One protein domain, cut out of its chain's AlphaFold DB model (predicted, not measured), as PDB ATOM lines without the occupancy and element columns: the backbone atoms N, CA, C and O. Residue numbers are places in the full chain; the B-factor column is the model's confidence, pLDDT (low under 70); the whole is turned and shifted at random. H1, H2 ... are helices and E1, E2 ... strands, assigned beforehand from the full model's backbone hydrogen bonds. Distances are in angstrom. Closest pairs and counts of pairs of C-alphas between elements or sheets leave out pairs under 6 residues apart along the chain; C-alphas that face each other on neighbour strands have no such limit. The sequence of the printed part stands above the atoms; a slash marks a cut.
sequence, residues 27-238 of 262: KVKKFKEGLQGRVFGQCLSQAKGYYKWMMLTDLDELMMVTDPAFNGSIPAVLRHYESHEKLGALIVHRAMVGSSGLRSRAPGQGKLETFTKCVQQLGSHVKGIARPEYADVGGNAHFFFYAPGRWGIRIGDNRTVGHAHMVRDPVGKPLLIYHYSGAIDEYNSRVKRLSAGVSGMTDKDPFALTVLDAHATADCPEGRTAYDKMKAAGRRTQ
ATOM      1  N   LYS A  27      56.800 -27.739  16.570       79.50
ATOM      2  CA  LYS A  27      56.726 -29.189  16.783       79.50
ATOM      3  C   LYS A  27      56.264 -29.398  18.226       79.50
ATOM      4  O   LYS A  27      56.905 -28.907  19.153       79.50
ATOM      5  N   VAL A  28      55.140 -30.080  18.418       85.12
ATOM      6  CA  VAL A  28      54.502 -30.234  19.735       85.12
ATOM      7  C   VAL A  28      54.433 -31.696  20.142       85.12
ATOM      8  O   VAL A  28      54.332 -32.588  19.304       85.12
ATOM      9  N   LYS A  29      54.456 -31.952  21.454       87.00
ATOM     10  CA  LYS A  29      54.290 -33.311  21.993       87.00
ATOM     11  C   LYS A  29      52.822 -33.718  22.092       87.00
ATOM     12  O   LYS A  29      52.510 -34.895  21.947       87.00
ATOM     13  N   LYS A  30      51.921 -32.763  22.349       90.81
ATOM     14  CA  LYS A  30      50.479 -33.019  22.455       90.81
ATOM     15  C   LYS A  30      49.730 -32.264  21.371       90.81
ATOM     16  O   LYS A  30      49.914 -31.060  21.222       90.81
ATOM     17  N   PHE A  31      48.818 -32.946  20.682       92.44
ATOM     18  CA  PHE A  31      48.035 -32.357  19.595       92.44
ATOM     19  C   PHE A  31      47.347 -31.048  19.985       92.44
ATOM     20  O   PHE A  31      47.463 -30.057  19.270       92.44
ATOM     21  N   LYS A  32      46.693 -31.027  21.155       92.12
ATOM     22  CA  LYS A  32      45.988 -29.850  21.688       92.12
ATOM     23  C   LYS A  32      46.878 -28.617  21.885       92.12
ATOM     24  O   LYS A  32      46.365 -27.508  21.938       92.12
ATOM     25  N   GLU A  33      48.191 -28.807  22.019       89.88
ATOM     26  CA  GLU A  33      49.166 -27.722  22.168       89.88
ATOM     27  C   GLU A  33      49.609 -27.177  20.799       89.88
ATOM     28  O   GLU A  33      50.112 -26.060  20.729       89.88
ATOM     29  N   GLY A  34      49.400 -27.922  19.707       88.75
ATOM     30  CA  GLY A  34      49.714 -27.516  18.334       88.75
ATOM     31  C   GLY A  34      48.627 -26.653  17.696       88.75
ATOM     32  O   GLY A  34      47.498 -26.596  18.182       88.75
ATOM     33  N   LEU A  35      48.949 -25.995  16.576       87.75
ATOM     34  CA  LEU A  35      48.021 -25.080  15.894       87.75
ATOM     35  C   LEU A  35      46.676 -25.751  15.579       87.75
ATOM     36  O   LEU A  35      45.629 -25.222  15.946       87.75
ATOM     37  N   GLN A  36      46.704 -26.926  14.941       89.88
ATOM     38  CA  GLN A  36      45.483 -27.633  14.552       89.88
ATOM     39  C   GLN A  36      44.635 -28.026  15.770       89.88
ATOM     40  O   GLN A  36      43.423 -27.832  15.754       89.88
ATOM     41  N   GLY A  37      45.257 -28.520  16.846       92.44
ATOM     42  CA  GLY A  37      44.536 -28.895  18.061       92.44
ATOM     43  C   GLY A  37      43.916 -27.702  18.787       92.44
ATOM     44  O   GLY A  37      42.777 -27.804  19.238       92.44
ATOM     45  N   ARG A  38      44.605 -26.553  18.842       90.81
ATOM     46  CA  ARG A  38      44.042 -25.316  19.413       90.81
ATOM     47  C   ARG A  38      42.847 -24.809  18.606       90.81
ATOM     48  O   ARG A  38      41.823 -24.480  19.198       90.81
ATOM     49  N   VAL A  39      42.948 -24.816  17.273       91.25
ATOM     50  CA  VAL A  39      41.824 -24.472  16.380       91.25
ATOM     51  C   VAL A  39      40.643 -25.409  16.637       91.25
ATOM     52  O   VAL A  39      39.523 -24.949  16.830       91.25
ATOM     53  N   PHE A  40      40.892 -26.720  16.701       94.44
ATOM     54  CA  PHE A  40      39.849 -27.719  16.946       94.44
ATOM     55  C   PHE A  40      39.161 -27.493  18.297       94.44
ATOM     56  O   PHE A  40      37.934 -27.546  18.373       94.44
ATOM     57  N   GLY A  41      39.930 -27.186  19.345       94.94
ATOM     58  CA  GLY A  41      39.394 -26.890  20.675       94.94
ATOM     59  C   GLY A  41      38.523 -25.641  20.691       94.94
ATOM     60  O   GLY A  41      37.436 -25.658  21.265       94.94
ATOM     61  N   GLN A  42      38.950 -24.581  20.001       93.12
ATOM     62  CA  GLN A  42      38.153 -23.365  19.867       93.12
ATOM     63  C   GLN A  42      36.847 -23.624  19.107       93.12
ATOM     64  O   GLN A  42      35.789 -23.209  19.578       93.12
ATOM     65  N   CYS A  43      36.894 -24.353  17.986       94.31
ATOM     66  CA  CYS A  43      35.697 -24.720  17.229       94.31
ATOM     67  C   CYS A  43      34.716 -25.540  18.079       94.31
ATOM     68  O   CYS A  43      33.534 -25.210  18.134       94.31
ATOM     69  N   LEU A  44      35.198 -26.573  18.780       95.88
ATOM     70  CA  LEU A  44      34.354 -27.400  19.648       95.88
ATOM     71  C   LEU A  44      33.737 -26.578  20.782       95.88
ATOM     72  O   LEU A  44      32.543 -26.704  21.037       95.88
ATOM     73  N   SER A  45      34.524 -25.712  21.425       95.25
ATOM     74  CA  SER A  45      34.043 -24.825  22.490       95.25
ATOM     75  C   SER A  45      32.936 -23.888  21.998       95.25
ATOM     76  O   SER A  45      31.882 -23.804  22.620       95.25
ATOM     77  N   GLN A  46      33.128 -23.255  20.837       93.75
ATOM     78  CA  GLN A  46      32.138 -22.355  20.237       93.75
ATOM     79  C   GLN A  46      30.863 -23.076  19.789       93.75
ATOM     80  O   GLN A  46      29.800 -22.467  19.740       93.75
ATOM     81  N   ALA A  47      30.956 -24.360  19.442       95.19
ATOM     82  CA  ALA A  47      29.816 -25.122  18.957       95.19
ATOM     83  C   ALA A  47      28.964 -25.775  20.045       95.19
ATOM     84  O   ALA A  47      27.819 -26.145  19.767       95.19
ATOM     85  N   LYS A  48      29.495 -25.923  21.263       96.38
ATOM     86  CA  LYS A  48      28.740 -26.435  22.414       96.38
ATOM     87  C   LYS A  48      27.492 -25.588  22.655       96.38
ATOM     88  O   LYS A  48      27.536 -24.367  22.560       96.38
ATOM     89  N   GLY A  49      26.364 -26.247  22.910       95.88
ATOM     90  CA  GLY A  49      25.054 -25.601  23.053       95.88
ATOM     91  C   GLY A  49      24.392 -25.106  21.755       95.88
ATOM     92  O   GLY A  49      23.179 -24.917  21.756       95.88
ATOM     93  N   TYR A  50      25.126 -24.951  20.645       95.31
ATOM     94  CA  TYR A  50      24.584 -24.413  19.384       95.31
ATOM     95  C   TYR A  50      24.404 -25.469  18.291       95.31
ATOM     96  O   TYR A  50      23.413 -25.448  17.562       95.31
ATOM     97  N   TYR A  51      25.348 -26.405  18.167       95.94
ATOM     98  CA  TYR A  51      25.333 -27.419  17.114       95.94
ATOM     99  C   TYR A  51      25.312 -28.825  17.705       95.94
ATOM    100  O   TYR A  51      26.098 -29.168  18.585       95.94
ATOM    101  N   LYS A  52      24.443 -29.686  17.159       96.62
ATOM    102  CA  LYS A  52      24.394 -31.103  17.548       96.62
ATOM    103  C   LYS A  52      25.600 -31.889  17.026       96.62
ATOM    104  O   LYS A  52      26.087 -32.784  17.708       96.62
ATOM    105  N   TRP A  53      26.068 -31.549  15.826       97.81
ATOM    106  CA  TRP A  53      27.147 -32.241  15.130       97.81
ATOM    107  C   TRP A  53      28.204 -31.253  14.655       97.81
ATOM    108  O   TRP A  53      27.872 -30.185  14.148       97.81
ATOM    109  N   MET A  54      29.470 -31.644  14.766       97.38
ATOM    110  CA  MET A  54      30.606 -30.904  14.233       97.38
ATOM    111  C   MET A  54      31.564 -31.863  13.539       97.38
ATOM    112  O   MET A  54      32.085 -32.793  14.148       97.38
ATOM    113  N   MET A  55      31.828 -31.611  12.262       95.94
ATOM    114  CA  MET A  55      32.866 -32.306  11.513       95.94
ATOM    115  C   MET A  55      34.076 -31.386  11.380       95.94
ATOM    116  O   MET A  55      33.935 -30.230  10.992       95.94
ATOM    117  N   LEU A  56      35.260 -31.910  11.687       94.00
ATOM    118  CA  LEU A  56      36.527 -31.215  11.484       94.00
ATOM    119  C   LEU A  56      37.219 -31.891  10.303       94.00
ATOM    120  O   LEU A  56      37.557 -33.065  10.410       94.00
ATOM    121  N   THR A  57      37.388 -31.189   9.184       93.12
ATOM    122  CA  THR A  57      38.012 -31.721   7.957       93.12
ATOM    123  C   THR A  57      39.223 -30.904   7.559       93.12
ATOM    124  O   THR A  57      39.250 -29.685   7.738       93.12
ATOM    125  N   ASP A  58      40.203 -31.571   6.965       91.38
ATOM    126  CA  ASP A  58      41.361 -30.906   6.383       91.38
ATOM    127  C   ASP A  58      40.996 -30.353   4.989       91.38
ATOM    128  O   ASP A  58      40.061 -30.823   4.340       91.38
ATOM    129  N   LEU A  59      41.734 -29.349   4.497       89.12
ATOM    130  CA  LEU A  59      41.474 -28.736   3.179       89.12
ATOM    131  C   LEU A  59      41.653 -29.703   1.999       89.12
ATOM    132  O   LEU A  59      41.276 -29.393   0.873       89.12
ATOM    133  N   ASP A  60      42.291 -30.845   2.235       93.31
ATOM    134  CA  ASP A  60      42.481 -31.901   1.258       93.31
ATOM    135  C   ASP A  60      41.563 -33.108   1.487       93.31
ATOM    136  O   ASP A  60      41.814 -34.171   0.923       93.31
ATOM    137  N   GLU A  61      40.489 -32.950   2.260       95.75
ATOM    138  CA  GLU A  61      39.489 -33.985   2.516       95.75
ATOM    139  C   GLU A  61      38.101 -33.610   1.951       95.75
ATOM    140  O   GLU A  61      37.686 -32.453   1.993       95.75
ATOM    141  N   LEU A  62      37.355 -34.600   1.448       95.94
ATOM    142  CA  LEU A  62      35.966 -34.461   0.992       95.94
ATOM    143  C   LEU A  62      35.091 -35.539   1.637       95.94
ATOM    144  O   LEU A  62      35.342 -36.730   1.459       95.94
ATOM    145  N   MET A  63      34.039 -35.134   2.348       96.75
ATOM    146  CA  MET A  63      33.044 -36.057   2.899       96.75
ATOM    147  C   MET A  63      31.947 -36.337   1.871       96.75
ATOM    148  O   MET A  63      31.305 -35.405   1.386       96.75
ATOM    149  N   MET A  64      31.697 -37.614   1.586       96.19
ATOM    150  CA  MET A  64      30.692 -38.055   0.620       96.19
ATOM    151  C   MET A  64      29.696 -39.020   1.257       96.19
ATOM    152  O   MET A  64      30.068 -39.880   2.052       96.19
ATOM    153  N   VAL A  65      28.429 -38.895   0.863       97.38
ATOM    154  CA  VAL A  65      27.384 -39.884   1.150       97.38
ATOM    155  C   VAL A  65      27.429 -40.942   0.059       97.38
ATOM    156  O   VAL A  65      27.193 -40.641  -1.109       97.38
ATOM    157  N   THR A  66      27.752 -42.168   0.448       96.12
ATOM    158  CA  THR A  66      27.976 -43.310  -0.453       96.12
ATOM    159  C   THR A  66      26.808 -44.292  -0.465       96.12
ATOM    160  O   THR A  66      26.771 -45.213  -1.284       96.12
ATOM    161  N   ASP A  67      25.844 -44.113   0.437       96.94
ATOM    162  CA  ASP A  67      24.630 -44.914   0.490       96.94
ATOM    163  C   ASP A  67      23.445 -44.157  -0.145       96.94
ATOM    164  O   ASP A  67      23.053 -43.091   0.354       96.94
ATOM    165  N   PRO A  68      22.859 -44.683  -1.240       95.81
ATOM    166  CA  PRO A  68      21.741 -44.043  -1.927       95.81
ATOM    167  C   PRO A  68      20.490 -43.897  -1.051       95.81
ATOM    168  O   PRO A  68      19.690 -43.001  -1.318       95.81
ATOM    169  N   ALA A  69      20.340 -44.688   0.022       97.12
ATOM    170  CA  ALA A  69      19.214 -44.573   0.952       97.12
ATOM    171  C   ALA A  69      19.112 -43.182   1.608       97.12
ATOM    172  O   ALA A  69      18.035 -42.764   2.028       97.12
ATOM    173  N   PHE A  70      20.219 -42.437   1.659       97.25
ATOM    174  CA  PHE A  70      20.275 -41.093   2.237       97.25
ATOM    175  C   PHE A  70      20.223 -39.969   1.195       97.25
ATOM    176  O   PHE A  70      20.372 -38.801   1.556       97.25
ATOM    177  N   ASN A  71      20.029 -40.295  -0.089       95.25
ATOM    178  CA  ASN A  71      19.885 -39.338  -1.192       95.25
ATOM    179  C   ASN A  71      20.960 -38.229  -1.200       95.25
ATOM    180  O   ASN A  71      20.669 -37.040  -1.332       95.25
ATOM    181  N   GLY A  72      22.221 -38.598  -0.959       93.69
ATOM    182  CA  GLY A  72      23.329 -37.639  -0.951       93.69
ATOM    183  C   GLY A  72      23.341 -36.648   0.227       93.69
ATOM    184  O   GLY A  72      24.123 -35.699   0.205       93.69
ATOM    185  N   SER A  73      22.498 -36.824   1.252       96.00
ATOM    186  CA  SER A  73      22.321 -35.861   2.346       96.00
ATOM    187  C   SER A  73      23.080 -36.259   3.615       96.00
ATOM    188  O   SER A  73      22.649 -37.139   4.360       96.00
ATOM    189  N   ILE A  74      24.178 -35.554   3.921       96.25
ATOM    190  CA  ILE A  74      24.898 -35.718   5.198       96.25
ATOM    191  C   ILE A  74      23.947 -35.514   6.394       96.25
ATOM    192  O   ILE A  74      23.929 -36.375   7.271       96.25
ATOM    193  N   PRO A  75      23.089 -34.469   6.446       97.06
ATOM    194  CA  PRO A  75      22.122 -34.324   7.534       97.06
ATOM    195  C   PRO A  75      21.169 -35.513   7.699       97.06
ATOM    196  O   PRO A  75      20.795 -35.827   8.825       97.06
ATOM    197  N   ALA A  76      20.769 -36.182   6.610       97.88
ATOM    198  CA  ALA A  76      19.927 -37.374   6.704       97.88
ATOM    199  C   ALA A  76      20.672 -38.535   7.376       97.88
ATOM    200  O   ALA A  76      20.102 -39.183   8.253       97.88
ATOM    201  N   VAL A  77      21.952 -38.739   7.033       98.12
ATOM    202  CA  VAL A  77      22.806 -39.711   7.733       98.12
ATOM    203  C   VAL A  77      22.912 -39.352   9.211       98.12
ATOM    204  O   VAL A  77      22.652 -40.191  10.063       98.12
ATOM    205  N   LEU A  78      23.252 -38.103   9.538       97.94
ATOM    206  CA  LEU A  78      23.451 -37.685  10.927       97.94
ATOM    207  C   LEU A  78      22.187 -37.878  11.776       97.94
ATOM    208  O   LEU A  78      22.286 -38.403  12.885       97.94
ATOM    209  N   ARG A  79      21.005 -37.543  11.233       97.56
ATOM    210  CA  ARG A  79      19.708 -37.750  11.898       97.56
ATOM    211  C   ARG A  79      19.435 -39.208  12.251       97.56
ATOM    212  O   ARG A  79      18.902 -39.467  13.325       97.56
ATOM    213  N   HIS A  80      19.846 -40.154  11.406       97.06
ATOM    214  CA  HIS A  80      19.693 -41.587  11.679       97.06
ATOM    215  C   HIS A  80      20.396 -42.020  12.977       97.06
ATOM    216  O   HIS A  80      19.929 -42.912  13.679       97.06
ATOM    217  N   TYR A  81      21.486 -41.343  13.342       97.19
ATOM    218  CA  TYR A  81      22.257 -41.634  14.547       97.19
ATOM    219  C   TYR A  81      21.848 -40.796  15.765       97.19
ATOM    220  O   TYR A  81      22.435 -40.941  16.840       97.19
ATOM    221  N   GLU A  82      20.863 -39.903  15.646       95.81
ATOM    222  CA  GLU A  82      20.530 -38.976  16.731       95.81
ATOM    223  C   GLU A  82      19.956 -39.663  17.972       95.81
ATOM    224  O   GLU A  82      20.266 -39.231  19.083       95.81
ATOM    225  N   SER A  83      19.231 -40.769  17.791       94.31
ATOM    226  CA  SER A  83      18.627 -41.568  18.866       94.31
ATOM    227  C   SER A  83      19.635 -42.308  19.754       94.31
ATOM    228  O   SER A  83      19.267 -42.797  20.817       94.31
ATOM    229  N   HIS A  84      20.912 -42.390  19.367       94.44
ATOM    230  CA  HIS A  84      21.923 -43.062  20.179       94.44
ATOM    231  C   HIS A  84      22.300 -42.203  21.394       94.44
ATOM    232  O   HIS A  84      23.096 -41.262  21.302       94.44
ATOM    233  N   GLU A  85      21.749 -42.552  22.557       91.06
ATOM    234  CA  GLU A  85      21.907 -41.777  23.792       91.06
ATOM    235  C   GLU A  85      23.341 -41.702  24.301       91.06
ATOM    236  O   GLU A  85      23.686 -40.720  24.939       91.06
ATOM    237  N   LYS A  86      24.189 -42.696  24.014       94.69
ATOM    238  CA  LYS A  86      25.579 -42.774  24.511       94.69
ATOM    239  C   LYS A  86      26.620 -42.296  23.493       94.69
ATOM    240  O   LYS A  86      27.824 -42.469  23.671       94.69
ATOM    241  N   LEU A  87      26.161 -41.659  22.421       97.19
ATOM    242  CA  LEU A  87      27.012 -41.229  21.324       97.19
ATOM    243  C   LEU A  87      27.806 -39.966  21.679       97.19
ATOM    244  O   LEU A  87      27.224 -38.956  22.076       97.19
ATOM    245  N   GLY A  88      29.128 -40.040  21.529       97.62
ATOM    246  CA  GLY A  88      30.068 -38.921  21.612       97.62
ATOM    247  C   GLY A  88      30.546 -38.439  20.238       97.62
ATOM    248  O   GLY A  88      30.694 -37.238  20.029       97.62
ATOM    249  N   ALA A  89      30.734 -39.343  19.274       97.94
ATOM    250  CA  ALA A  89      31.065 -38.993  17.889       97.94
ATOM    251  C   ALA A  89      30.681 -40.103  16.905       97.94
ATOM    252  O   ALA A  89      30.615 -41.269  17.274       97.94
ATOM    253  N   LEU A  90      30.502 -39.763  15.635       97.94
ATOM    254  CA  LEU A  90      30.469 -40.732  14.543       97.94
ATOM    255  C   LEU A  90      31.859 -40.890  13.943       97.94
ATOM    256  O   LEU A  90      32.571 -39.905  13.779       97.94
ATOM    257  N   ILE A  91      32.239 -42.116  13.612       97.69
ATOM    258  CA  ILE A  91      33.562 -42.467  13.100       97.69
ATOM    259  C   ILE A  91      33.420 -42.966  11.666       97.69
ATOM    260  O   ILE A  91      32.682 -43.918  11.413       97.69
ATOM    261  N   VAL A  92      34.131 -42.315  10.745       97.81
ATOM    262  CA  VAL A  92      34.048 -42.532   9.297       97.81
ATOM    263  C   VAL A  92      35.404 -42.983   8.770       97.81
ATOM    264  O   VAL A  92      36.418 -42.345   9.057       97.81
ATOM    265  N   HIS A  93      35.438 -44.075   8.005       97.94
ATOM    266  CA  HIS A  93      36.657 -44.540   7.340       97.94
ATOM    267  C   HIS A  93      37.069 -43.622   6.200       97.94
ATOM    268  O   HIS A  93      36.253 -42.883   5.653       97.94
ATOM    269  N   ARG A  94      38.356 -43.676   5.854       96.50
ATOM    270  CA  ARG A  94      38.971 -42.830   4.835       96.50
ATOM    271  C   ARG A  94      39.379 -43.630   3.600       96.50
ATOM    272  O   ARG A  94      40.063 -44.647   3.717       96.50
ATOM    273  N   ALA A  95      39.041 -43.113   2.423       97.44
ATOM    274  CA  ALA A  95      39.626 -43.515   1.149       97.44
ATOM    275  C   ALA A  95      40.792 -42.584   0.796       97.44
ATOM    276  O   ALA A  95      40.685 -41.363   0.926       97.44
ATOM    277  N   MET A  96      41.915 -43.151   0.359       97.88
ATOM    278  CA  MET A  96      43.079 -42.370  -0.062       97.88
ATOM    279  C   MET A  96      43.056 -42.168  -1.573       97.88
ATOM    280  O   MET A  96      42.967 -43.140  -2.325       97.88
ATOM    281  N   VAL A  97      43.181 -40.917  -2.003       98.25
ATOM    282  CA  VAL A  97      43.288 -40.514  -3.405       98.25
ATOM    283  C   VAL A  97      44.734 -40.100  -3.678       98.25
ATOM    284  O   VAL A  97      45.284 -39.220  -3.004       98.25
ATOM    285  N   GLY A  98      45.355 -40.781  -4.639       97.69
ATOM    286  CA  GLY A  98      46.736 -40.544  -5.051       97.69
ATOM    287  C   GLY A  98      46.882 -39.319  -5.953       97.69
ATOM    288  O   GLY A  98      45.923 -38.600  -6.244       97.69
ATOM    289  N   SER A  99      48.097 -39.097  -6.442       97.06
ATOM    290  CA  SER A  99      48.423 -38.033  -7.395       97.06
ATOM    291  C   SER A  99      47.911 -38.309  -8.811       97.06
ATOM    292  O   SER A  99      47.968 -37.432  -9.670       97.06
ATOM    293  N   SER A 100      47.426 -39.530  -9.080       94.56
ATOM    294  CA  SER A 100      47.105 -40.003 -10.437       94.56
ATOM    295  C   SER A 100      48.314 -39.935 -11.393       94.56
ATOM    296  O   SER A 100      48.144 -39.776 -12.598       94.56
ATOM    297  N   GLY A 101      49.540 -40.006 -10.853       94.75
ATOM    298  CA  GLY A 101      50.795 -39.877 -11.603       94.75
ATOM    299  C   GLY A 101      51.148 -38.439 -12.003       94.75
ATOM    300  O   GLY A 101      52.133 -38.218 -12.708       94.75
ATOM    301  N   LEU A 102      50.363 -37.445 -11.575       97.00
ATOM    302  CA  LEU A 102      50.577 -36.056 -11.962       97.00
ATOM    303  C   LEU A 102      51.637 -35.393 -11.090       97.00
ATOM    304  O   LEU A 102      51.528 -35.304  -9.864       97.00
ATOM    305  N   ARG A 103      52.645 -34.831 -11.756       96.81
ATOM    306  CA  ARG A 103      53.694 -34.049 -11.101       96.81
ATOM    307  C   ARG A 103      53.199 -32.702 -10.592       96.81
ATOM    308  O   ARG A 103      53.478 -32.335  -9.455       96.81
ATOM    309  N   SER A 104      52.426 -32.005 -11.417       96.81
ATOM    310  CA  SER A 104      51.891 -30.671 -11.145       96.81
ATOM    311  C   SER A 104      50.501 -30.518 -11.770       96.81
ATOM    312  O   SER A 104      50.176 -31.207 -12.736       96.81
ATOM    313  N   ARG A 105      49.680 -29.616 -11.219       95.06
ATOM    314  CA  ARG A 105      48.366 -29.243 -11.775       95.06
ATOM    315  C   ARG A 105      48.494 -28.041 -12.704       95.06
ATOM    316  O   ARG A 105      49.385 -27.211 -12.512       95.06
ATOM    317  N   ALA A 106      47.575 -27.904 -13.658       94.00
ATOM    318  CA  ALA A 106      47.476 -26.670 -14.425       94.00
ATOM    319  C   ALA A 106      47.054 -25.497 -13.511       94.00
ATOM    320  O   ALA A 106      46.290 -25.704 -12.559       94.00
ATOM    321  N   PRO A 107      47.509 -24.256 -13.774       89.69
ATOM    322  CA  PRO A 107      47.058 -23.088 -13.024       89.69
ATOM    323  C   PRO A 107      45.527 -22.981 -12.996       89.69
ATOM    324  O   PRO A 107      44.866 -23.076 -14.026       89.69
ATOM    325  N   GLY A 108      44.960 -22.789 -11.803       86.50
ATOM    326  CA  GLY A 108      43.510 -22.676 -11.600       86.50
ATOM    327  C   GLY A 108      42.748 -24.003 -11.524       86.50
ATOM    328  O   GLY A 108      41.575 -23.993 -11.161       86.50
ATOM    329  N   GLN A 109      43.392 -25.139 -11.799       90.81
ATOM    330  CA  GLN A 109      42.778 -26.458 -11.662       90.81
ATOM    331  C   GLN A 109      42.791 -26.895 -10.190       90.81
ATOM    332  O   GLN A 109      43.850 -26.935  -9.570       90.81
ATOM    333  N   GLY A 110      41.638 -27.224  -9.613       91.50
ATOM    334  CA  GLY A 110      41.432 -27.737  -8.256       91.50
ATOM    335  C   GLY A 110      41.798 -29.216  -8.079       91.50
ATOM    336  O   GLY A 110      42.248 -29.887  -9.005       91.50
ATOM    337  N   LYS A 111      41.676 -29.739  -6.851       95.00
ATOM    338  CA  LYS A 111      42.003 -31.148  -6.552       95.00
ATOM    339  C   LYS A 111      40.902 -32.110  -7.000       95.00
ATOM    340  O   LYS A 111      41.212 -33.183  -7.511       95.00
ATOM    341  N   LEU A 112      39.644 -31.722  -6.794       95.44
ATOM    342  CA  LEU A 112      38.480 -32.595  -6.941       95.44
ATOM    343  C   LEU A 112      38.283 -33.065  -8.382       95.44
ATOM    344  O   LEU A 112      38.003 -34.232  -8.624       95.44
ATOM    345  N   GLU A 113      38.474 -32.171  -9.343       94.88
ATOM    346  CA  GLU A 113      38.417 -32.488 -10.762       94.88
ATOM    347  C   GLU A 113      39.691 -33.183 -11.261       94.88
ATOM    348  O   GLU A 113      39.668 -33.845 -12.295       94.88
ATOM    349  N   THR A 114      40.819 -33.034 -10.573       96.75
ATOM    350  CA  THR A 114      42.108 -33.506 -11.095       96.75
ATOM    351  C   THR A 114      42.389 -34.953 -10.737       96.75
ATOM    352  O   THR A 114      42.803 -35.725 -11.595       96.75
ATOM    353  N   PHE A 115      42.200 -35.314  -9.471       97.75
ATOM    354  CA  PHE A 115      42.657 -36.597  -8.954       97.75
ATOM    355  C   PHE A 115      41.482 -37.559  -8.829       97.75
ATOM    356  O   PHE A 115      40.596 -37.366  -7.998       97.75
ATOM    357  N   THR A 116      41.486 -38.600  -9.657       96.94
ATOM    358  CA  THR A 116      40.395 -39.585  -9.738       96.94
ATOM    359  C   THR A 116      40.866 -41.008  -9.469       96.94
ATOM    360  O   THR A 116      40.085 -41.942  -9.617       96.94
ATOM    361  N   LYS A 117      42.135 -41.193  -9.090       98.19
ATOM    362  CA  LYS A 117      42.715 -42.503  -8.795       98.19
ATOM    363  C   LYS A 117      42.903 -42.708  -7.294       98.19
ATOM    364  O   LYS A 117      43.522 -41.881  -6.621       98.19
ATOM    365  N   CYS A 118      42.360 -43.797  -6.765       97.94
ATOM    366  CA  CYS A 118      42.305 -44.085  -5.333       97.94
ATOM    367  C   CYS A 118      42.757 -45.509  -5.010       97.94
ATOM    368  O   CYS A 118      42.794 -46.389  -5.873       97.94
ATOM    369  N   VAL A 119      43.102 -45.735  -3.743       97.94
ATOM    370  CA  VAL A 119      43.407 -47.079  -3.243       97.94
ATOM    371  C   VAL A 119      42.114 -47.888  -3.181       97.94
ATOM    372  O   VAL A 119      41.161 -47.475  -2.523       97.94
ATOM    373  N   GLN A 120      42.092 -49.047  -3.846       95.00
ATOM    374  CA  GLN A 120      40.901 -49.900  -3.937       95.00
ATOM    375  C   GLN A 120      40.425 -50.395  -2.564       95.00
ATOM    376  O   GLN A 120      39.227 -50.439  -2.289       95.00
ATOM    377  N   GLN A 121      41.362 -50.781  -1.698       95.69
ATOM    378  CA  GLN A 121      41.057 -51.227  -0.345       95.69
ATOM    379  C   GLN A 121      41.034 -50.032   0.608       95.69
ATOM    380  O   GLN A 121      42.014 -49.295   0.729       95.69
ATOM    381  N   LEU A 122      39.923 -49.861   1.327       96.31
ATOM    382  CA  LEU A 122      39.826 -48.826   2.351       96.31
ATOM    383  C   LEU A 122      40.887 -49.037   3.437       96.31
ATOM    384  O   LEU A 122      41.156 -50.160   3.865       96.31
ATOM    385  N   GLY A 123      41.483 -47.940   3.897       93.12
ATOM    386  CA  GLY A 123      42.425 -47.976   5.011       93.12
ATOM    387  C   GLY A 123      41.695 -48.084   6.347       93.12
ATOM    388  O   GLY A 123      40.542 -47.684   6.473       93.12
ATOM    389  N   SER A 124      42.390 -48.547   7.387       96.94
ATOM    390  CA  SER A 124      41.866 -48.536   8.762       96.94
ATOM    391  C   SER A 124      41.728 -47.125   9.341       96.94
ATOM    392  O   SER A 124      41.120 -46.943  10.390       96.94
ATOM    393  N   HIS A 125      42.309 -46.123   8.684       96.31
ATOM    394  CA  HIS A 125      42.328 -44.751   9.160       96.31
ATOM    395  C   HIS A 125      40.932 -44.124   9.139       96.31
ATOM    396  O   HIS A 125      40.191 -44.276   8.165       96.31
ATOM    397  N   VAL A 126      40.596 -43.383  10.193       96.50
ATOM    398  CA  VAL A 126      39.269 -42.773  10.353       96.50
ATOM    399  C   VAL A 126      39.335 -41.256  10.543       96.50
ATOM    400  O   VAL A 126      40.408 -40.679  10.744       96.50
ATOM    401  N   LYS A 127      38.174 -40.607  10.462       96.19
ATOM    402  CA  LYS A 127      37.912 -39.234  10.910       96.19
ATOM    403  C   LYS A 127      36.620 -39.231  11.725       96.19
ATOM    404  O   LYS A 127      35.732 -40.054  11.487       96.19
ATOM    405  N   GLY A 128      36.512 -38.317  12.681       96.06
ATOM    406  CA  GLY A 128      35.337 -38.203  13.533       96.06
ATOM    407  C   GLY A 128      34.418 -37.030  13.167       96.06
ATOM    408  O   GLY A 128      34.879 -35.961  12.774       96.06
ATOM    409  N   ILE A 129      33.117 -37.213  13.395       98.00
ATOM    410  CA  ILE A 129      32.090 -36.166  13.461       98.00
ATOM    411  C   ILE A 129      31.608 -36.112  14.913       98.00
ATOM    412  O   ILE A 129      30.887 -36.996  15.374       98.00
ATOM    413  N   ALA A 130      32.054 -35.110  15.658       98.00
ATOM    414  CA  ALA A 130      31.791 -34.967  17.082       98.00
ATOM    415  C   ALA A 130      30.346 -34.552  17.370       98.00
ATOM    416  O   ALA A 130      29.748 -33.783  16.615       98.00
ATOM    417  N   ARG A 131      29.827 -34.976  18.527       97.88
ATOM    418  CA  ARG A 131      28.816 -34.213  19.261       97.88
ATOM    419  C   ARG A 131      29.547 -33.241  20.187       97.88
ATOM    420  O   ARG A 131      30.129 -33.719  21.161       97.88
ATOM    421  N   PRO A 132      29.538 -31.921  19.924       97.94
ATOM    422  CA  PRO A 132      30.329 -30.957  20.696       97.94
ATOM    423  C   PRO A 132      30.090 -31.037  22.207       97.94
ATOM    424  O   PRO A 132      31.028 -30.895  22.981       97.94
ATOM    425  N   GLU A 133      28.861 -31.347  22.625       97.69
ATOM    426  CA  GLU A 133      28.479 -31.505  24.036       97.69
ATOM    427  C   GLU A 133      29.235 -32.634  24.763       97.69
ATOM    428  O   GLU A 133      29.452 -32.578  25.970       97.69
ATOM    429  N   TYR A 134      29.650 -33.673  24.036       97.88
ATOM    430  CA  TYR A 134      30.158 -34.924  24.612       97.88
ATOM    431  C   TYR A 134      31.565 -35.289  24.147       97.88
ATOM    432  O   TYR A 134      32.047 -36.377  24.474       97.88
ATOM    433  N   ALA A 135      32.204 -34.416  23.373       97.69
ATOM    434  CA  ALA A 135      33.508 -34.646  22.779       97.69
ATOM    435  C   ALA A 135      34.455 -33.469  23.030       97.69
ATOM    436  O   ALA A 135      34.050 -32.305  23.051       97.69
ATOM    437  N   ASP A 136      35.732 -33.792  23.185       97.50
ATOM    438  CA  ASP A 136      36.835 -32.838  23.269       97.50
ATOM    439  C   ASP A 136      37.967 -33.258  22.320       97.50
ATOM    440  O   ASP A 136      38.002 -34.391  21.821       97.50
ATOM    441  N   VAL A 137      38.899 -32.344  22.056       96.38
ATOM    442  CA  VAL A 137      40.067 -32.552  21.197       96.38
ATOM    443  C   VAL A 137      40.819 -33.807  21.631       96.38
ATOM    444  O   VAL A 137      41.297 -33.895  22.761       96.38
ATOM    445  N   GLY A 138      40.938 -34.779  20.725       95.44
ATOM    446  CA  GLY A 138      41.637 -36.030  20.993       95.44
ATOM    447  C   GLY A 138      43.160 -35.903  20.973       95.44
ATOM    448  O   GLY A 138      43.751 -34.822  20.935       95.44
ATOM    449  N   GLY A 139      43.823 -37.059  20.960       94.00
ATOM    450  CA  GLY A 139      45.282 -37.141  20.867       94.00
ATOM    451  C   GLY A 139      45.845 -36.796  19.485       94.00
ATOM    452  O   GLY A 139      47.054 -36.632  19.368       94.00
ATOM    453  N   ASN A 140      45.001 -36.697  18.454       93.62
ATOM    454  CA  ASN A 140      45.333 -36.202  17.117       93.62
ATOM    455  C   ASN A 140      44.057 -35.718  16.391       93.62
ATOM    456  O   ASN A 140      42.965 -35.753  16.956       93.62
ATOM    457  N   ALA A 141      44.182 -35.305  15.128       92.75
ATOM    458  CA  ALA A 141      43.084 -34.753  14.327       92.75
ATOM    459  C   ALA A 141      41.986 -35.760  13.911       92.75
ATOM    460  O   ALA A 141      41.053 -35.386  13.200       92.75
ATOM    461  N   HIS A 142      42.107 -37.036  14.282       94.19
ATOM    462  CA  HIS A 142      41.304 -38.124  13.718       94.19
ATOM    463  C   HIS A 142      40.318 -38.759  14.696       94.19
ATOM    464  O   HIS A 142      39.414 -39.469  14.264       94.19
ATOM    465  N   PHE A 143      40.465 -38.496  15.994       94.25
ATOM    466  CA  PHE A 143      39.554 -38.990  17.024       94.25
ATOM    467  C   PHE A 143      39.356 -37.950  18.129       94.25
ATOM    468  O   PHE A 143      40.066 -36.948  18.191       94.25
ATOM    469  N   PHE A 144      38.404 -38.220  19.022       97.56
ATOM    470  CA  PHE A 144      38.055 -37.349  20.141       97.56
ATOM    471  C   PHE A 144      38.222 -38.058  21.484       97.56
ATOM    472  O   PHE A 144      38.135 -39.290  21.578       97.56
ATOM    473  N   PHE A 145      38.430 -37.271  22.537       97.62
ATOM    474  CA  PHE A 145      38.116 -37.723  23.889       97.62
ATOM    475  C   PHE A 145      36.622 -37.535  24.141       97.62
ATOM    476  O   PHE A 145      36.007 -36.637  23.568       97.62
ATOM    477  N   TYR A 146      36.031 -38.400  24.961       97.81
ATOM    478  CA  TYR A 146      34.589 -38.424  25.194       97.81
ATOM    479  C   TYR A 146      34.285 -38.186  26.670       97.81
ATOM    480  O   TYR A 146      35.069 -38.576  27.536       97.81
ATOM    481  N   ALA A 147      33.133 -37.581  26.952       97.50
ATOM    482  CA  ALA A 147      32.614 -37.484  28.313       97.50
ATOM    483  C   ALA A 147      32.357 -38.887  28.921       97.50
ATOM    484  O   ALA A 147      32.171 -39.856  28.176       97.50
ATOM    485  N   PRO A 148      32.314 -39.031  30.260       97.19
ATOM    486  CA  PRO A 148      32.048 -40.315  30.905       97.19
ATOM    487  C   PRO A 148      30.788 -41.011  30.366       97.19
ATOM    488  O   PRO A 148      29.740 -40.391  30.191       97.19
ATOM    489  N   GLY A 149      30.899 -42.314  30.084       96.69
ATOM    490  CA  GLY A 149      29.802 -43.124  29.538       96.69
ATOM    491  C   GLY A 149      29.495 -42.899  28.051       96.69
ATOM    492  O   GLY A 149      28.511 -43.448  27.557       96.69
ATOM    493  N   ARG A 150      30.316 -42.114  27.339       97.81
ATOM    494  CA  ARG A 150      30.167 -41.820  25.905       97.81
ATOM    495  C   ARG A 150      31.257 -42.486  25.068       97.81
ATOM    496  O   ARG A 150      32.347 -42.768  25.560       97.81
ATOM    497  N   TRP A 151      30.971 -42.714  23.787       97.56
ATOM    498  CA  TRP A 151      31.921 -43.311  22.841       97.56
ATOM    499  C   TRP A 151      31.707 -42.864  21.394       97.56
ATOM    500  O   TRP A 151      30.678 -42.285  21.042       97.56
ATOM    501  N   GLY A 152      32.678 -43.169  20.535       97.69
ATOM    502  CA  GLY A 152      32.525 -43.067  19.093       97.69
ATOM    503  C   GLY A 152      31.738 -44.258  18.548       97.69
ATOM    504  O   GLY A 152      31.944 -45.379  18.998       97.69
ATOM    505  N   ILE A 153      30.857 -44.057  17.576       97.50
ATOM    506  CA  ILE A 153      30.210 -45.149  16.839       97.50
ATOM    507  C   ILE A 153      30.720 -45.137  15.408       97.50
ATOM    508  O   ILE A 153      30.646 -44.115  14.727       97.50
ATOM    509  N   ARG A 154      31.217 -46.280  14.942       97.62
ATOM    510  CA  ARG A 154      31.493 -46.479  13.526       97.62
ATOM    511  C   ARG A 154      30.183 -46.538  12.758       97.62
ATOM    512  O   ARG A 154      29.301 -47.341  13.059       97.62
ATOM    513  N   ILE A 155      30.069 -45.672  11.762       96.56
ATOM    514  CA  ILE A 155      28.895 -45.659  10.900       96.56
ATOM    515  C   ILE A 155      28.860 -46.906  10.006       96.56
ATOM    516  O   ILE A 155      29.897 -47.471   9.666       96.56
ATOM    517  N   GLY A 156      27.655 -47.328   9.634       95.88
ATOM    518  CA  GLY A 156      27.404 -48.502   8.795       95.88
ATOM    519  C   GLY A 156      27.230 -49.817   9.559       95.88
ATOM    520  O   GLY A 156      26.402 -50.621   9.147       95.88
ATOM    521  N   ASP A 157      27.926 -50.025  10.682       96.62
ATOM    522  CA  ASP A 157      27.803 -51.262  11.480       96.62
ATOM    523  C   ASP A 157      27.589 -51.046  12.986       96.62
ATOM    524  O   ASP A 157      27.507 -52.001  13.754       96.62
ATOM    525  N   ASN A 158      27.489 -49.787  13.414       96.56
ATOM    526  CA  ASN A 158      27.241 -49.375  14.792       96.56
ATOM    527  C   ASN A 158      28.278 -49.875  15.811       96.56
ATOM    528  O   ASN A 158      28.016 -49.871  17.017       96.56
ATOM    529  N   ARG A 159      29.478 -50.274  15.365       96.75
ATOM    530  CA  ARG A 159      30.530 -50.731  16.277       96.75
ATOM    531  C   ARG A 159      30.982 -49.588  17.181       96.75
ATOM    532  O   ARG A 159      31.350 -48.513  16.707       96.75
ATOM    533  N   THR A 160      31.031 -49.841  18.486       97.06
ATOM    534  CA  THR A 160      31.630 -48.911  19.450       97.06
ATOM    535  C   THR A 160      33.136 -48.787  19.221       97.06
ATOM    536  O   THR A 160      33.861 -49.778  19.127       97.06
ATOM    537  N   VAL A 161      33.608 -47.547  19.169       96.19
ATOM    538  CA  VAL A 161      34.998 -47.155  18.969       96.19
ATOM    539  C   VAL A 161      35.401 -46.213  20.101       96.19
ATOM    540  O   VAL A 161      34.762 -45.190  20.350       96.19
ATOM    541  N   GLY A 162      36.481 -46.562  20.798       93.75
ATOM    542  CA  GLY A 162      37.087 -45.700  21.809       93.75
ATOM    543  C   GLY A 162      37.912 -44.567  21.190       93.75
ATOM    544  O   GLY A 162      37.549 -43.958  20.182       93.75
ATOM    545  N   HIS A 163      39.064 -44.292  21.791       92.88
ATOM    546  CA  HIS A 163      39.987 -43.236  21.373       92.88
ATOM    547  C   HIS A 163      40.966 -43.737  20.299       92.88
ATOM    548  O   HIS A 163      42.162 -43.874  20.550       92.88
ATOM    549  N   ALA A 164      40.454 -44.075  19.112       92.12
ATOM    550  CA  ALA A 164      41.245 -44.704  18.053       92.12
ATOM    551  C   ALA A 164      41.201 -43.916  16.737       92.12
ATOM    552  O   ALA A 164      40.129 -43.596  16.234       92.12
ATOM    553  N   HIS A 165      42.377 -43.666  16.148       92.44
ATOM    554  CA  HIS A 165      42.524 -43.118  14.789       92.44
ATOM    555  C   HIS A 165      42.624 -44.209  13.707       92.44
ATOM    556  O   HIS A 165      42.581 -43.901  12.517       92.44
ATOM    557  N   MET A 166      42.751 -45.475  14.119       96.12
ATOM    558  CA  MET A 166      42.718 -46.647  13.248       96.12
ATOM    559  C   MET A 166      41.698 -47.658  13.768       96.12
ATOM    560  O   MET A 166      41.767 -48.083  14.920       96.12
ATOM    561  N   VAL A 167      40.778 -48.074  12.904       96.88
ATOM    562  CA  VAL A 167      39.735 -49.061  13.186       96.88
ATOM    563  C   VAL A 167      39.791 -50.137  12.102       96.88
ATOM    564  O   VAL A 167      39.699 -49.826  10.914       96.88
ATOM    565  N   ARG A 168      39.969 -51.400  12.508       96.62
ATOM    566  CA  ARG A 168      40.034 -52.568  11.605       96.62
ATOM    567  C   ARG A 168      38.699 -52.810  10.900       96.62
ATOM    568  O   ARG A 168      37.677 -52.345  11.387       96.62
ATOM    569  N   ASP A 169      38.710 -53.570   9.809       96.69
ATOM    570  CA  ASP A 169      37.507 -53.970   9.055       96.69
ATOM    571  C   ASP A 169      36.743 -52.744   8.520       96.69
ATOM    572  O   ASP A 169      35.664 -52.416   9.015       96.69
ATOM    573  N   PRO A 170      37.349 -51.972   7.602       97.31
ATOM    574  CA  PRO A 170      36.851 -50.659   7.212       97.31
ATOM    575  C   PRO A 170      35.481 -50.716   6.531       97.31
ATOM    576  O   PRO A 170      35.201 -51.626   5.752       97.31
ATOM    577  N   VAL A 171      34.645 -49.708   6.799       97.50
ATOM    578  CA  VAL A 171      33.273 -49.619   6.280       97.50
ATOM    579  C   VAL A 171      33.136 -48.367   5.415       97.50
ATOM    580  O   VAL A 171      33.401 -47.260   5.870       97.50
ATOM    581  N   GLY A 172      32.729 -48.537   4.155       96.62
ATOM    582  CA  GLY A 172      32.645 -47.444   3.175       96.62
ATOM    583  C   GLY A 172      31.291 -46.736   3.081       96.62
ATOM    584  O   GLY A 172      31.111 -45.913   2.187       96.62
ATOM    585  N   LYS A 173      30.319 -47.096   3.927       97.31
ATOM    586  CA  LYS A 173      28.935 -46.594   3.917       97.31
ATOM    587  C   LYS A 173      28.446 -46.330   5.344       97.31
ATOM    588  O   LYS A 173      28.914 -46.993   6.263       97.31
ATOM    589  N   PRO A 174      27.484 -45.417   5.555       98.12
ATOM    590  CA  PRO A 174      26.846 -44.538   4.567       98.12
ATOM    591  C   PRO A 174      27.640 -43.272   4.214       98.12
ATOM    592  O   PRO A 174      27.238 -42.542   3.308       98.12
ATOM    593  N   LEU A 175      28.744 -42.999   4.915       97.69
ATOM    594  CA  LEU A 175      29.676 -41.921   4.585       97.69
ATOM    595  C   LEU A 175      31.079 -42.475   4.361       97.69
ATOM    596  O   LEU A 175      31.464 -43.485   4.949       97.69
ATOM    597  N   LEU A 176      31.846 -41.752   3.558       97.50
ATOM    598  CA  LEU A 176      33.255 -41.999   3.303       97.50
ATOM    599  C   LEU A 176      33.962 -40.652   3.167       97.50
ATOM    600  O   LEU A 176      33.457 -39.751   2.492       97.50
ATOM    601  N   ILE A 177      35.125 -40.506   3.802       97.38
ATOM    602  CA  ILE A 177      35.970 -39.324   3.619       97.38
ATOM    603  C   ILE A 177      37.085 -39.639   2.619       97.38
ATOM    604  O   ILE A 177      37.862 -40.569   2.811       97.38
ATOM    605  N   TYR A 178      37.157 -38.877   1.536       97.81
ATOM    606  CA  TYR A 178      38.209 -38.981   0.527       97.81
ATOM    607  C   TYR A 178      39.337 -38.024   0.884       97.81
ATOM    608  O   TYR A 178      39.082 -36.843   1.096       97.81
ATOM    609  N   HIS A 179      40.574 -38.512   0.937       97.31
ATOM    610  CA  HIS A 179      41.754 -37.706   1.254       97.31
ATOM    611  C   HIS A 179      42.693 -37.600   0.058       97.31
ATOM    612  O   HIS A 179      43.230 -38.601  -0.410       97.31
ATOM    613  N   TYR A 180      42.883 -36.375  -0.428       97.44
ATOM    614  CA  TYR A 180      43.586 -36.044  -1.662       97.44
ATOM    615  C   TYR A 180      45.026 -35.613  -1.402       97.44
ATOM    616  O   TYR A 180      45.305 -34.446  -1.092       97.44
ATOM    617  N   SER A 181      45.969 -36.516  -1.650       95.81
ATOM    618  CA  SER A 181      47.398 -36.245  -1.461       95.81
ATOM    619  C   SER A 181      47.908 -35.047  -2.269       95.81
ATOM    620  O   SER A 181      48.737 -34.283  -1.767       95.81
ATOM    621  N   GLY A 182      47.329 -34.811  -3.451       95.81
ATOM    622  CA  GLY A 182      47.723 -33.742  -4.368       95.81
ATOM    623  C   GLY A 182      48.751 -34.214  -5.393       95.81
ATOM    624  O   GLY A 182      49.061 -35.401  -5.470       95.81
ATOM    625  N   ALA A 183      49.270 -33.275  -6.185       97.31
ATOM    626  CA  ALA A 183      50.293 -33.590  -7.175       97.31
ATOM    627  C   ALA A 183      51.648 -33.865  -6.497       97.31
ATOM    628  O   ALA A 183      51.905 -33.381  -5.390       97.31
ATOM    629  N   ILE A 184      52.530 -34.611  -7.165       97.19
ATOM    630  CA  ILE A 184      53.804 -35.068  -6.582       97.19
ATOM    631  C   ILE A 184      54.669 -33.893  -6.113       97.19
ATOM    632  O   ILE A 184      55.155 -33.886  -4.980       97.19
ATOM    633  N   ASP A 185      54.832 -32.864  -6.946       96.69
ATOM    634  CA  ASP A 185      55.686 -31.725  -6.610       96.69
ATOM    635  C   ASP A 185      55.055 -30.860  -5.497       96.69
ATOM    636  O   ASP A 185      55.769 -30.340  -4.633       96.69
ATOM    637  N   GLU A 186      53.719 -30.770  -5.437       94.06
ATOM    638  CA  GLU A 186      52.992 -30.085  -4.355       94.06
ATOM    639  C   GLU A 186      53.184 -30.792  -3.013       94.06
ATOM    640  O   GLU A 186      53.463 -30.145  -1.998       94.06
ATOM    641  N   TYR A 187      53.056 -32.121  -3.004       94.00
ATOM    642  CA  TYR A 187      53.268 -32.932  -1.814       94.00
ATOM    643  C   TYR A 187      54.713 -32.802  -1.330       94.00
ATOM    644  O   TYR A 187      54.937 -32.465  -0.168       94.00
ATOM    645  N   ASN A 188      55.691 -32.970  -2.223       94.31
ATOM    646  CA  ASN A 188      57.113 -32.866  -1.889       94.31
ATOM    647  C   ASN A 188      57.482 -31.477  -1.357       94.31
ATOM    648  O   ASN A 188      58.199 -31.361  -0.362       94.31
ATOM    649  N   SER A 189      56.964 -30.417  -1.980       92.69
ATOM    650  CA  SER A 189      57.134 -29.042  -1.501       92.69
ATOM    651  C   SER A 189      56.524 -28.850  -0.109       92.69
ATOM    652  O   SER A 189      57.160 -28.283   0.785       92.69
ATOM    653  N   ARG A 190      55.317 -29.388   0.123       89.06
ATOM    654  CA  ARG A 190      54.660 -29.359   1.437       89.06
ATOM    655  C   ARG A 190      55.486 -30.077   2.498       89.06
ATOM    656  O   ARG A 190      55.662 -29.507   3.567       89.06
ATOM    657  N   VAL A 191      56.001 -31.274   2.217       90.31
ATOM    658  CA  VAL A 191      56.829 -32.035   3.165       90.31
ATOM    659  C   VAL A 191      58.111 -31.285   3.521       90.31
ATOM    660  O   VAL A 191      58.440 -31.177   4.697       90.31
ATOM    661  N   LYS A 192      58.797 -30.697   2.534       89.31
ATOM    662  CA  LYS A 192      60.006 -29.891   2.775       89.31
ATOM    663  C   LYS A 192      59.730 -28.680   3.666       89.31
ATOM    664  O   LYS A 192      60.509 -28.386   4.562       89.31
ATOM    665  N   ARG A 193      58.621 -27.976   3.417       87.75
ATOM    666  CA  ARG A 193      58.253 -26.758   4.154       87.75
ATOM    667  C   ARG A 193      57.659 -27.046   5.535       87.75
ATOM    668  O   ARG A 193      57.809 -26.233   6.436       87.75
ATOM    669  N   LEU A 194      56.941 -28.157   5.677       83.75
ATOM    670  CA  LEU A 194      56.153 -28.524   6.854       83.75
ATOM    671  C   LEU A 194      56.431 -29.983   7.221       83.75
ATOM    672  O   LEU A 194      55.533 -30.825   7.150       83.75
ATOM    673  N   SER A 195      57.674 -30.284   7.600       78.31
ATOM    674  CA  SER A 195      58.110 -31.657   7.889       78.31
ATOM    675  C   SER A 195      57.232 -32.337   8.942       78.31
ATOM    676  O   SER A 195      56.790 -33.458   8.715       78.31
ATOM    677  N   ALA A 196      56.864 -31.626  10.013       78.12
ATOM    678  CA  ALA A 196      55.970 -32.114  11.073       78.12
ATOM    679  C   ALA A 196      54.458 -32.068  10.717       78.12
ATOM    680  O   ALA A 196      53.590 -32.391  11.538       78.12
ATOM    681  N   GLY A 197      54.119 -31.628   9.500       79.94
ATOM    682  CA  GLY A 197      52.755 -31.331   9.064       79.94
ATOM    683  C   GLY A 197      52.092 -30.187   9.843       79.94
ATOM    684  O   GLY A 197      52.702 -29.528  10.679       79.94
ATOM    685  N   VAL A 198      50.801 -29.954   9.578       78.19
ATOM    686  CA  VAL A 198      50.007 -28.923  10.285       78.19
ATOM    687  C   VAL A 198      49.697 -29.333  11.733       78.19
ATOM    688  O   VAL A 198      49.517 -28.480  12.598       78.19
ATOM    689  N   SER A 199      49.681 -30.641  12.013       78.69
ATOM    690  CA  SER A 199      49.495 -31.170  13.370       78.69
ATOM    691  C   SER A 199      50.704 -30.935  14.284       78.69
ATOM    692  O   SER A 199      50.546 -30.946  15.501       78.69
ATOM    693  N   GLY A 200      51.904 -30.757  13.715       78.75
ATOM    694  CA  GLY A 200      53.155 -30.649  14.466       78.75
ATOM    695  C   GLY A 200      53.612 -31.952  15.135       78.75
ATOM    696  O   GLY A 200      54.547 -31.909  15.931       78.75
ATOM    697  N   MET A 201      52.966 -33.091  14.843       80.06
ATOM    698  CA  MET A 201      53.183 -34.365  15.545       80.06
ATOM    699  C   MET A 201      53.814 -35.473  14.698       80.06
ATOM    700  O   MET A 201      54.330 -36.435  15.260       80.06
ATOM    701  N   THR A 202      53.740 -35.390  13.370       79.75
ATOM    702  CA  THR A 202      54.155 -36.488  12.482       79.75
ATOM    703  C   THR A 202      55.158 -35.994  11.470       79.75
ATOM    704  O   THR A 202      54.862 -35.021  10.780       79.75
ATOM    705  N   ASP A 203      56.262 -36.707  11.300       83.25
ATOM    706  CA  ASP A 203      57.176 -36.419  10.205       83.25
ATOM    707  C   ASP A 203      56.596 -37.002   8.904       83.25
ATOM    708  O   ASP A 203      56.174 -38.160   8.840       83.25
ATOM    709  N   LYS A 204      56.466 -36.157   7.881       85.00
ATOM    710  CA  LYS A 204      55.977 -36.555   6.560       85.00
ATOM    711  C   LYS A 204      57.142 -37.036   5.700       85.00
ATOM    712  O   LYS A 204      58.208 -36.432   5.703       85.00
ATOM    713  N   ASP A 205      56.893 -38.083   4.924       89.81
ATOM    714  CA  ASP A 205      57.877 -38.705   4.041       89.81
ATOM    715  C   ASP A 205      57.415 -38.586   2.574       89.81
ATOM    716  O   ASP A 205      56.273 -38.965   2.276       89.81
ATOM    717  N   PRO A 206      58.249 -38.059   1.654       90.56
ATOM    718  CA  PRO A 206      58.005 -38.120   0.212       90.56
ATOM    719  C   PRO A 206      57.741 -39.539  -0.305       90.56
ATOM    720  O   PRO A 206      56.878 -39.724  -1.161       90.56
ATOM    721  N   PHE A 207      58.425 -40.551   0.240       94.38
ATOM    722  CA  PHE A 207      58.275 -41.942  -0.188       94.38
ATOM    723  C   PHE A 207      56.870 -42.494   0.086       94.38
ATOM    724  O   PHE A 207      56.363 -43.311  -0.683       94.38
ATOM    725  N   ALA A 208      56.183 -41.983   1.115       93.06
ATOM    726  CA  ALA A 208      54.807 -42.371   1.409       93.06
ATOM    727  C   ALA A 208      53.845 -42.060   0.248       93.06
ATOM    728  O   ALA A 208      52.888 -42.807   0.043       93.06
ATOM    729  N   LEU A 209      54.096 -40.997  -0.533       95.25
ATOM    730  CA  LEU A 209      53.293 -40.710  -1.724       95.25
ATOM    731  C   LEU A 209      53.569 -41.719  -2.843       95.25
ATOM    732  O   LEU A 209      52.626 -42.183  -3.472       95.25
ATOM    733  N   THR A 210      54.828 -42.105  -3.058       95.81
ATOM    734  CA  THR A 210      55.186 -43.125  -4.057       95.81
ATOM    735  C   THR A 210      54.480 -44.449  -3.775       95.81
ATOM    736  O   THR A 210      53.901 -45.046  -4.679       95.81
ATOM    737  N   VAL A 211      54.484 -44.889  -2.511       96.19
ATOM    738  CA  VAL A 211      53.767 -46.101  -2.089       96.19
ATOM    739  C   VAL A 211      52.265 -45.940  -2.304       96.19
ATOM    740  O   VAL A 211      51.624 -46.829  -2.857       96.19
ATOM    741  N   LEU A 212      51.698 -44.795  -1.912       96.62
ATOM    742  CA  LEU A 212      50.283 -44.517  -2.128       96.62
ATOM    743  C   LEU A 212      49.903 -44.603  -3.613       96.62
ATOM    744  O   LEU A 212      48.921 -45.262  -3.941       96.62
ATOM    745  N   ASP A 213      50.669 -43.971  -4.497       97.31
ATOM    746  CA  ASP A 213      50.378 -43.925  -5.931       97.31
ATOM    747  C   ASP A 213      50.482 -45.300  -6.593       97.31
ATOM    748  O   ASP A 213      49.663 -45.621  -7.451       97.31
ATOM    749  N   ALA A 214      51.418 -46.143  -6.150       97.06
ATOM    750  CA  ALA A 214      51.519 -47.523  -6.622       97.06
ATOM    751  C   ALA A 214      50.260 -48.354  -6.301       97.06
ATOM    752  O   ALA A 214      49.922 -49.277  -7.039       97.06
ATOM    753  N   HIS A 215      49.551 -48.019  -5.218       97.69
ATOM    754  CA  HIS A 215      48.312 -48.686  -4.810       97.69
ATOM    755  C   HIS A 215      47.038 -47.957  -5.258       97.69
ATOM    756  O   HIS A 215      45.954 -48.546  -5.229       97.69
ATOM    757  N   ALA A 216      47.138 -46.689  -5.657       97.75
ATOM    758  CA  ALA A 216      46.007 -45.871  -6.063       97.75
ATOM    759  C   ALA A 216      45.661 -46.094  -7.542       97.75
ATOM    760  O   ALA A 216      45.862 -45.218  -8.375       97.75
ATOM    761  N   THR A 217      45.165 -47.284  -7.878       97.25
ATOM    762  CA  THR A 217      44.896 -47.694  -9.268       97.25
ATOM    763  C   THR A 217      43.411 -47.685  -9.639       97.25
ATOM    764  O   THR A 217      43.082 -47.621 -10.826       97.25
ATOM    765  N   ALA A 218      42.513 -47.705  -8.648       97.69
ATOM    766  CA  ALA A 218      41.071 -47.748  -8.866       97.69
ATOM    767  C   ALA A 218      40.509 -46.378  -9.264       97.69
ATOM    768  O   ALA A 218      41.006 -45.338  -8.830       97.69
ATOM    769  N   ASP A 219      39.451 -46.382 -10.075       97.50
ATOM    770  CA  ASP A 219      38.710 -45.174 -10.432       97.50
ATOM    771  C   ASP A 219      37.749 -44.765  -9.309       97.50
ATOM    772  O   ASP A 219      36.815 -45.492  -8.980       97.50
ATOM    773  N   CYS A 220      37.968 -43.572  -8.756       96.00
ATOM    774  CA  CYS A 220      37.122 -42.911  -7.764       96.00
ATOM    775  C   CYS A 220      36.639 -41.552  -8.310       96.00
ATOM    776  O   CYS A 220      37.285 -40.517  -8.091       96.00
ATOM    777  N   PRO A 221      35.525 -41.519  -9.069       95.44
ATOM    778  CA  PRO A 221      35.023 -40.307  -9.710       95.44
ATOM    779  C   PRO A 221      34.265 -39.375  -8.752       95.44
ATOM    780  O   PRO A 221      33.729 -38.359  -9.195       95.44
ATOM    781  N   GLU A 222      34.170 -39.686  -7.459       94.25
ATOM    782  CA  GLU A 222      33.324 -38.971  -6.498       94.25
ATOM    783  C   GLU A 222      33.721 -37.501  -6.358       94.25
ATOM    784  O   GLU A 222      32.851 -36.629  -6.377       94.25
ATOM    785  N   GLY A 223      35.026 -37.215  -6.301       94.19
ATOM    786  CA  GLY A 223      35.541 -35.843  -6.288       94.19
ATOM    787  C   GLY A 223      35.141 -35.064  -7.532       94.19
ATOM    788  O   GLY A 223      34.580 -33.972  -7.436       94.19
ATOM    789  N   ARG A 224      35.356 -35.657  -8.710       95.94
ATOM    790  CA  ARG A 224      35.010 -35.033  -9.990       95.94
ATOM    791  C   ARG A 224      33.503 -34.829 -10.125       95.94
ATOM    792  O   ARG A 224      33.068 -33.747 -10.496       95.94
ATOM    793  N   THR A 225      32.709 -35.807  -9.706       94.94
ATOM    794  CA  THR A 225      31.246 -35.708  -9.662       94.94
ATOM    795  C   THR A 225      30.790 -34.572  -8.744       94.94
ATOM    796  O   THR A 225      29.875 -33.823  -9.091       94.94
ATOM    797  N   ALA A 226      31.413 -34.418  -7.571       92.50
ATOM    798  CA  ALA A 226      31.123 -33.312  -6.663       92.50
ATOM    799  C   ALA A 226      31.484 -31.958  -7.294       92.50
ATOM    800  O   ALA A 226      30.671 -31.032  -7.255       92.50
ATOM    801  N   TYR A 227      32.651 -31.863  -7.937       93.25
ATOM    802  CA  TYR A 227      33.074 -30.672  -8.672       93.25
ATOM    803  C   TYR A 227      32.089 -30.297  -9.788       93.25
ATOM    804  O   TYR A 227      31.650 -29.148  -9.861       93.25
ATOM    805  N   ASP A 228      31.682 -31.259 -10.616       94.12
ATOM    806  CA  ASP A 228      30.772 -31.018 -11.736       94.12
ATOM    807  C   ASP A 228      29.399 -30.533 -11.242       94.12
ATOM    808  O   ASP A 228      28.842 -29.580 -11.789       94.12
ATOM    809  N   LYS A 229      28.889 -31.099 -10.138       90.19
ATOM    810  CA  LYS A 229      27.660 -30.623  -9.476       90.19
ATOM    811  C   LYS A 229      27.801 -29.201  -8.934       90.19
ATOM    812  O   LYS A 229      26.883 -28.397  -9.091       90.19
ATOM    813  N   MET A 230      28.931 -28.875  -8.303       86.50
ATOM    814  CA  MET A 230      29.198 -27.516  -7.818       86.50
ATOM    815  C   MET A 230      29.212 -26.514  -8.975       86.50
ATOM    816  O   MET A 230      28.563 -25.472  -8.885       86.50
ATOM    817  N   LYS A 231      29.885 -26.861 -10.075       87.12
ATOM    818  CA  LYS A 231      29.952 -26.043 -11.290       87.12
ATOM    819  C   LYS A 231      28.571 -25.848 -11.922       87.12
ATOM    820  O   LYS A 231      28.211 -24.720 -12.249       87.12
ATOM    821  N   ALA A 232      27.784 -26.919 -12.054       87.62
ATOM    822  CA  ALA A 232      26.431 -26.874 -12.614       87.62
ATOM    823  C   ALA A 232      25.469 -26.019 -11.774       87.62
ATOM    824  O   ALA A 232      24.620 -25.326 -12.324       87.62
ATOM    825  N   ALA A 233      25.640 -25.995 -10.449       83.50
ATOM    826  CA  ALA A 233      24.854 -25.158  -9.543       83.50
ATOM    827  C   ALA A 233      25.181 -23.651  -9.639       83.50
ATOM    828  O   ALA A 233      24.761 -22.881  -8.776       83.50
ATOM    829  N   GLY A 234      25.980 -23.224 -10.626       74.94
ATOM    830  CA  GLY A 234      26.387 -21.829 -10.790       74.94
ATOM    831  C   GLY A 234      27.257 -21.309  -9.645       74.94
ATOM    832  O   GLY A 234      27.480 -20.103  -9.547       74.94
ATOM    833  N   ARG A 235      27.770 -22.196  -8.779       66.75
ATOM    834  CA  ARG A 235      28.745 -21.830  -7.751       66.75
ATOM    835  C   ARG A 235      30.044 -21.544  -8.492       66.75
ATOM    836  O   ARG A 235      30.766 -22.470  -8.859       66.75
ATOM    837  N   ARG A 236      30.270 -20.267  -8.822       55.22
ATOM    838  CA  ARG A 236      31.442 -19.809  -9.577       55.22
ATOM    839  C   ARG A 236      32.702 -20.378  -8.927       55.22
ATOM    840  O   ARG A 236      33.086 -19.977  -7.841       55.22
ATOM    841  N   THR A 237      33.370 -21.279  -9.638       51.56
ATOM    842  CA  THR A 237      34.772 -21.642  -9.389       51.56
ATOM    843  C   THR A 237      35.728 -20.566  -9.906       51.56
ATOM    844  O   THR A 237      36.933 -20.636  -9.675       51.56
ATOM    845  N   GLN A 238      35.212 -19.551 -10.607       47.31
ATOM    846  CA  GLN A 238      36.001 -18.389 -10.973       47.31
ATOM    847  C   GLN A 238      36.277 -17.581  -9.709       47.31
ATOM    848  O   GLN A 238      35.380 -16.910  -9.196       47.31
TER     849      GLN A 238
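AT A GLANCE: This is residues 27 to 238 of the 262 residues of an uncharacterized protein of Edaphochlamys debaryana (UniProt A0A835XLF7). A strongly twisted sheet of five strands, E1, E2, E3, E6 and E7, runs through the middle, with E2 as its long spine; by the first residues of E2 lies the small hairpin of E4 and E5, with H1 packed on E4, and near the other end of E2 lies the helical hairpin of H3 and H4. H2 sits over E7, H5 grazes the sheet by E1, and residues 229 to 234, of which 229 to 232 belong to H5, stick out. The printed part has 212 residues with five named helices and seven named strands, in the order H1 E1 H2 E2 E3 E4 E5 E6 E7 H3 H4 H5. The class is mixed, helices and strands, though under half of the residues, 88, are in named elements; the five-stranded sheet is branched and mixed, and the pair E4 and E5 is antiparallel. The whole is compact, with a radius of gyration of the C-alphas of 17.4 A and spans of 48 by 42 by 36 A.

HOW THE PARTS SIT: Start with H1, residues 35 to 47, and look across to E4, residues 135 to 137: their closest C-alphas, those of Gly 41 and Val 137, are 5.7 A apart. E4 forms a hairpin with E5, residues 144 to 146, where N 136 and O 145 are 2.9 A apart, within hydrogen-bond range. H1 is not on the branched sheet. In that sheet, E1, residues 61 to 65, is an edge strand, antiparallel to E7, residues 175 to 180; N 178 and O 62 are 2.8 A apart. H2, residues 74 to 80, is on the sheet at a height of 7.9 A, over E7 and along the strands at 23 degrees on the local plane, which is fitted to only 6 C-alphas of the sheet. E2, residues 87 to 97, has three neighbours. E3, residues 126 to 130, lies on one side of it, beside residues 89 to 94, and makes an antiparallel hairpin with it; N 90 and O 129 are 2.8 A apart. On the other side, staggered along E2, lie E6, residues 151 to 154, and E7, both parallel to E2; N 91 and O 153 are 2.8 A apart, and N 95 and O 177 are 2.8 A apart. H3, residues 184 to 193, touches H4, residues 206 to 215, opposite ways at a shallow tilt of 29 degrees; their closest C-alphas are those of Asn 188 and Pro 206, 5.7 A apart. H4 only grazes the sheet with its residues 212 to 215. H5, residues 222 to 232, only grazes it with residues 222 to 226, and the C-alphas of Leu 62 and Gly 223, the closest of E1 and H5, are 7.4 A apart. In H1, H2, H3 and H5 every O i to N i+4 pair is within hydrogen-bond range; in H4, 5 of 6 are.

IN THESE COORDINATES: Find C-alpha 35 at (48.021, -25.080, 15.894); from there H1 runs 18.5 A to C-alpha 47. E1 covers 13.5 A and H2 10.2 A. E2 goes 29.6 A from C-alpha 87 at (27.012, -41.229, 21.324) to C-alpha 97 at (43.288, -40.514, -3.405). E3 measures 12.7 A, E4 7.1 A, E5 6.2 A, E6 9.8 A and E7 16.3 A. H3 spans 14.3 A, H4 15.2 A and H5 15.2 A, ending at C-alpha 232 at (26.431, -26.874, -12.614).

THE WHOLE: The C-alphas farthest apart are those of Ala 106 and Gly 149, 50.2 A. The printed part has no cut. Its long links are H1 to E1, E2 to E3, E6 to E7 and H3 to H4. The mean pLDDT of the printed part is 93.4; residues 235 to 238 are under 70.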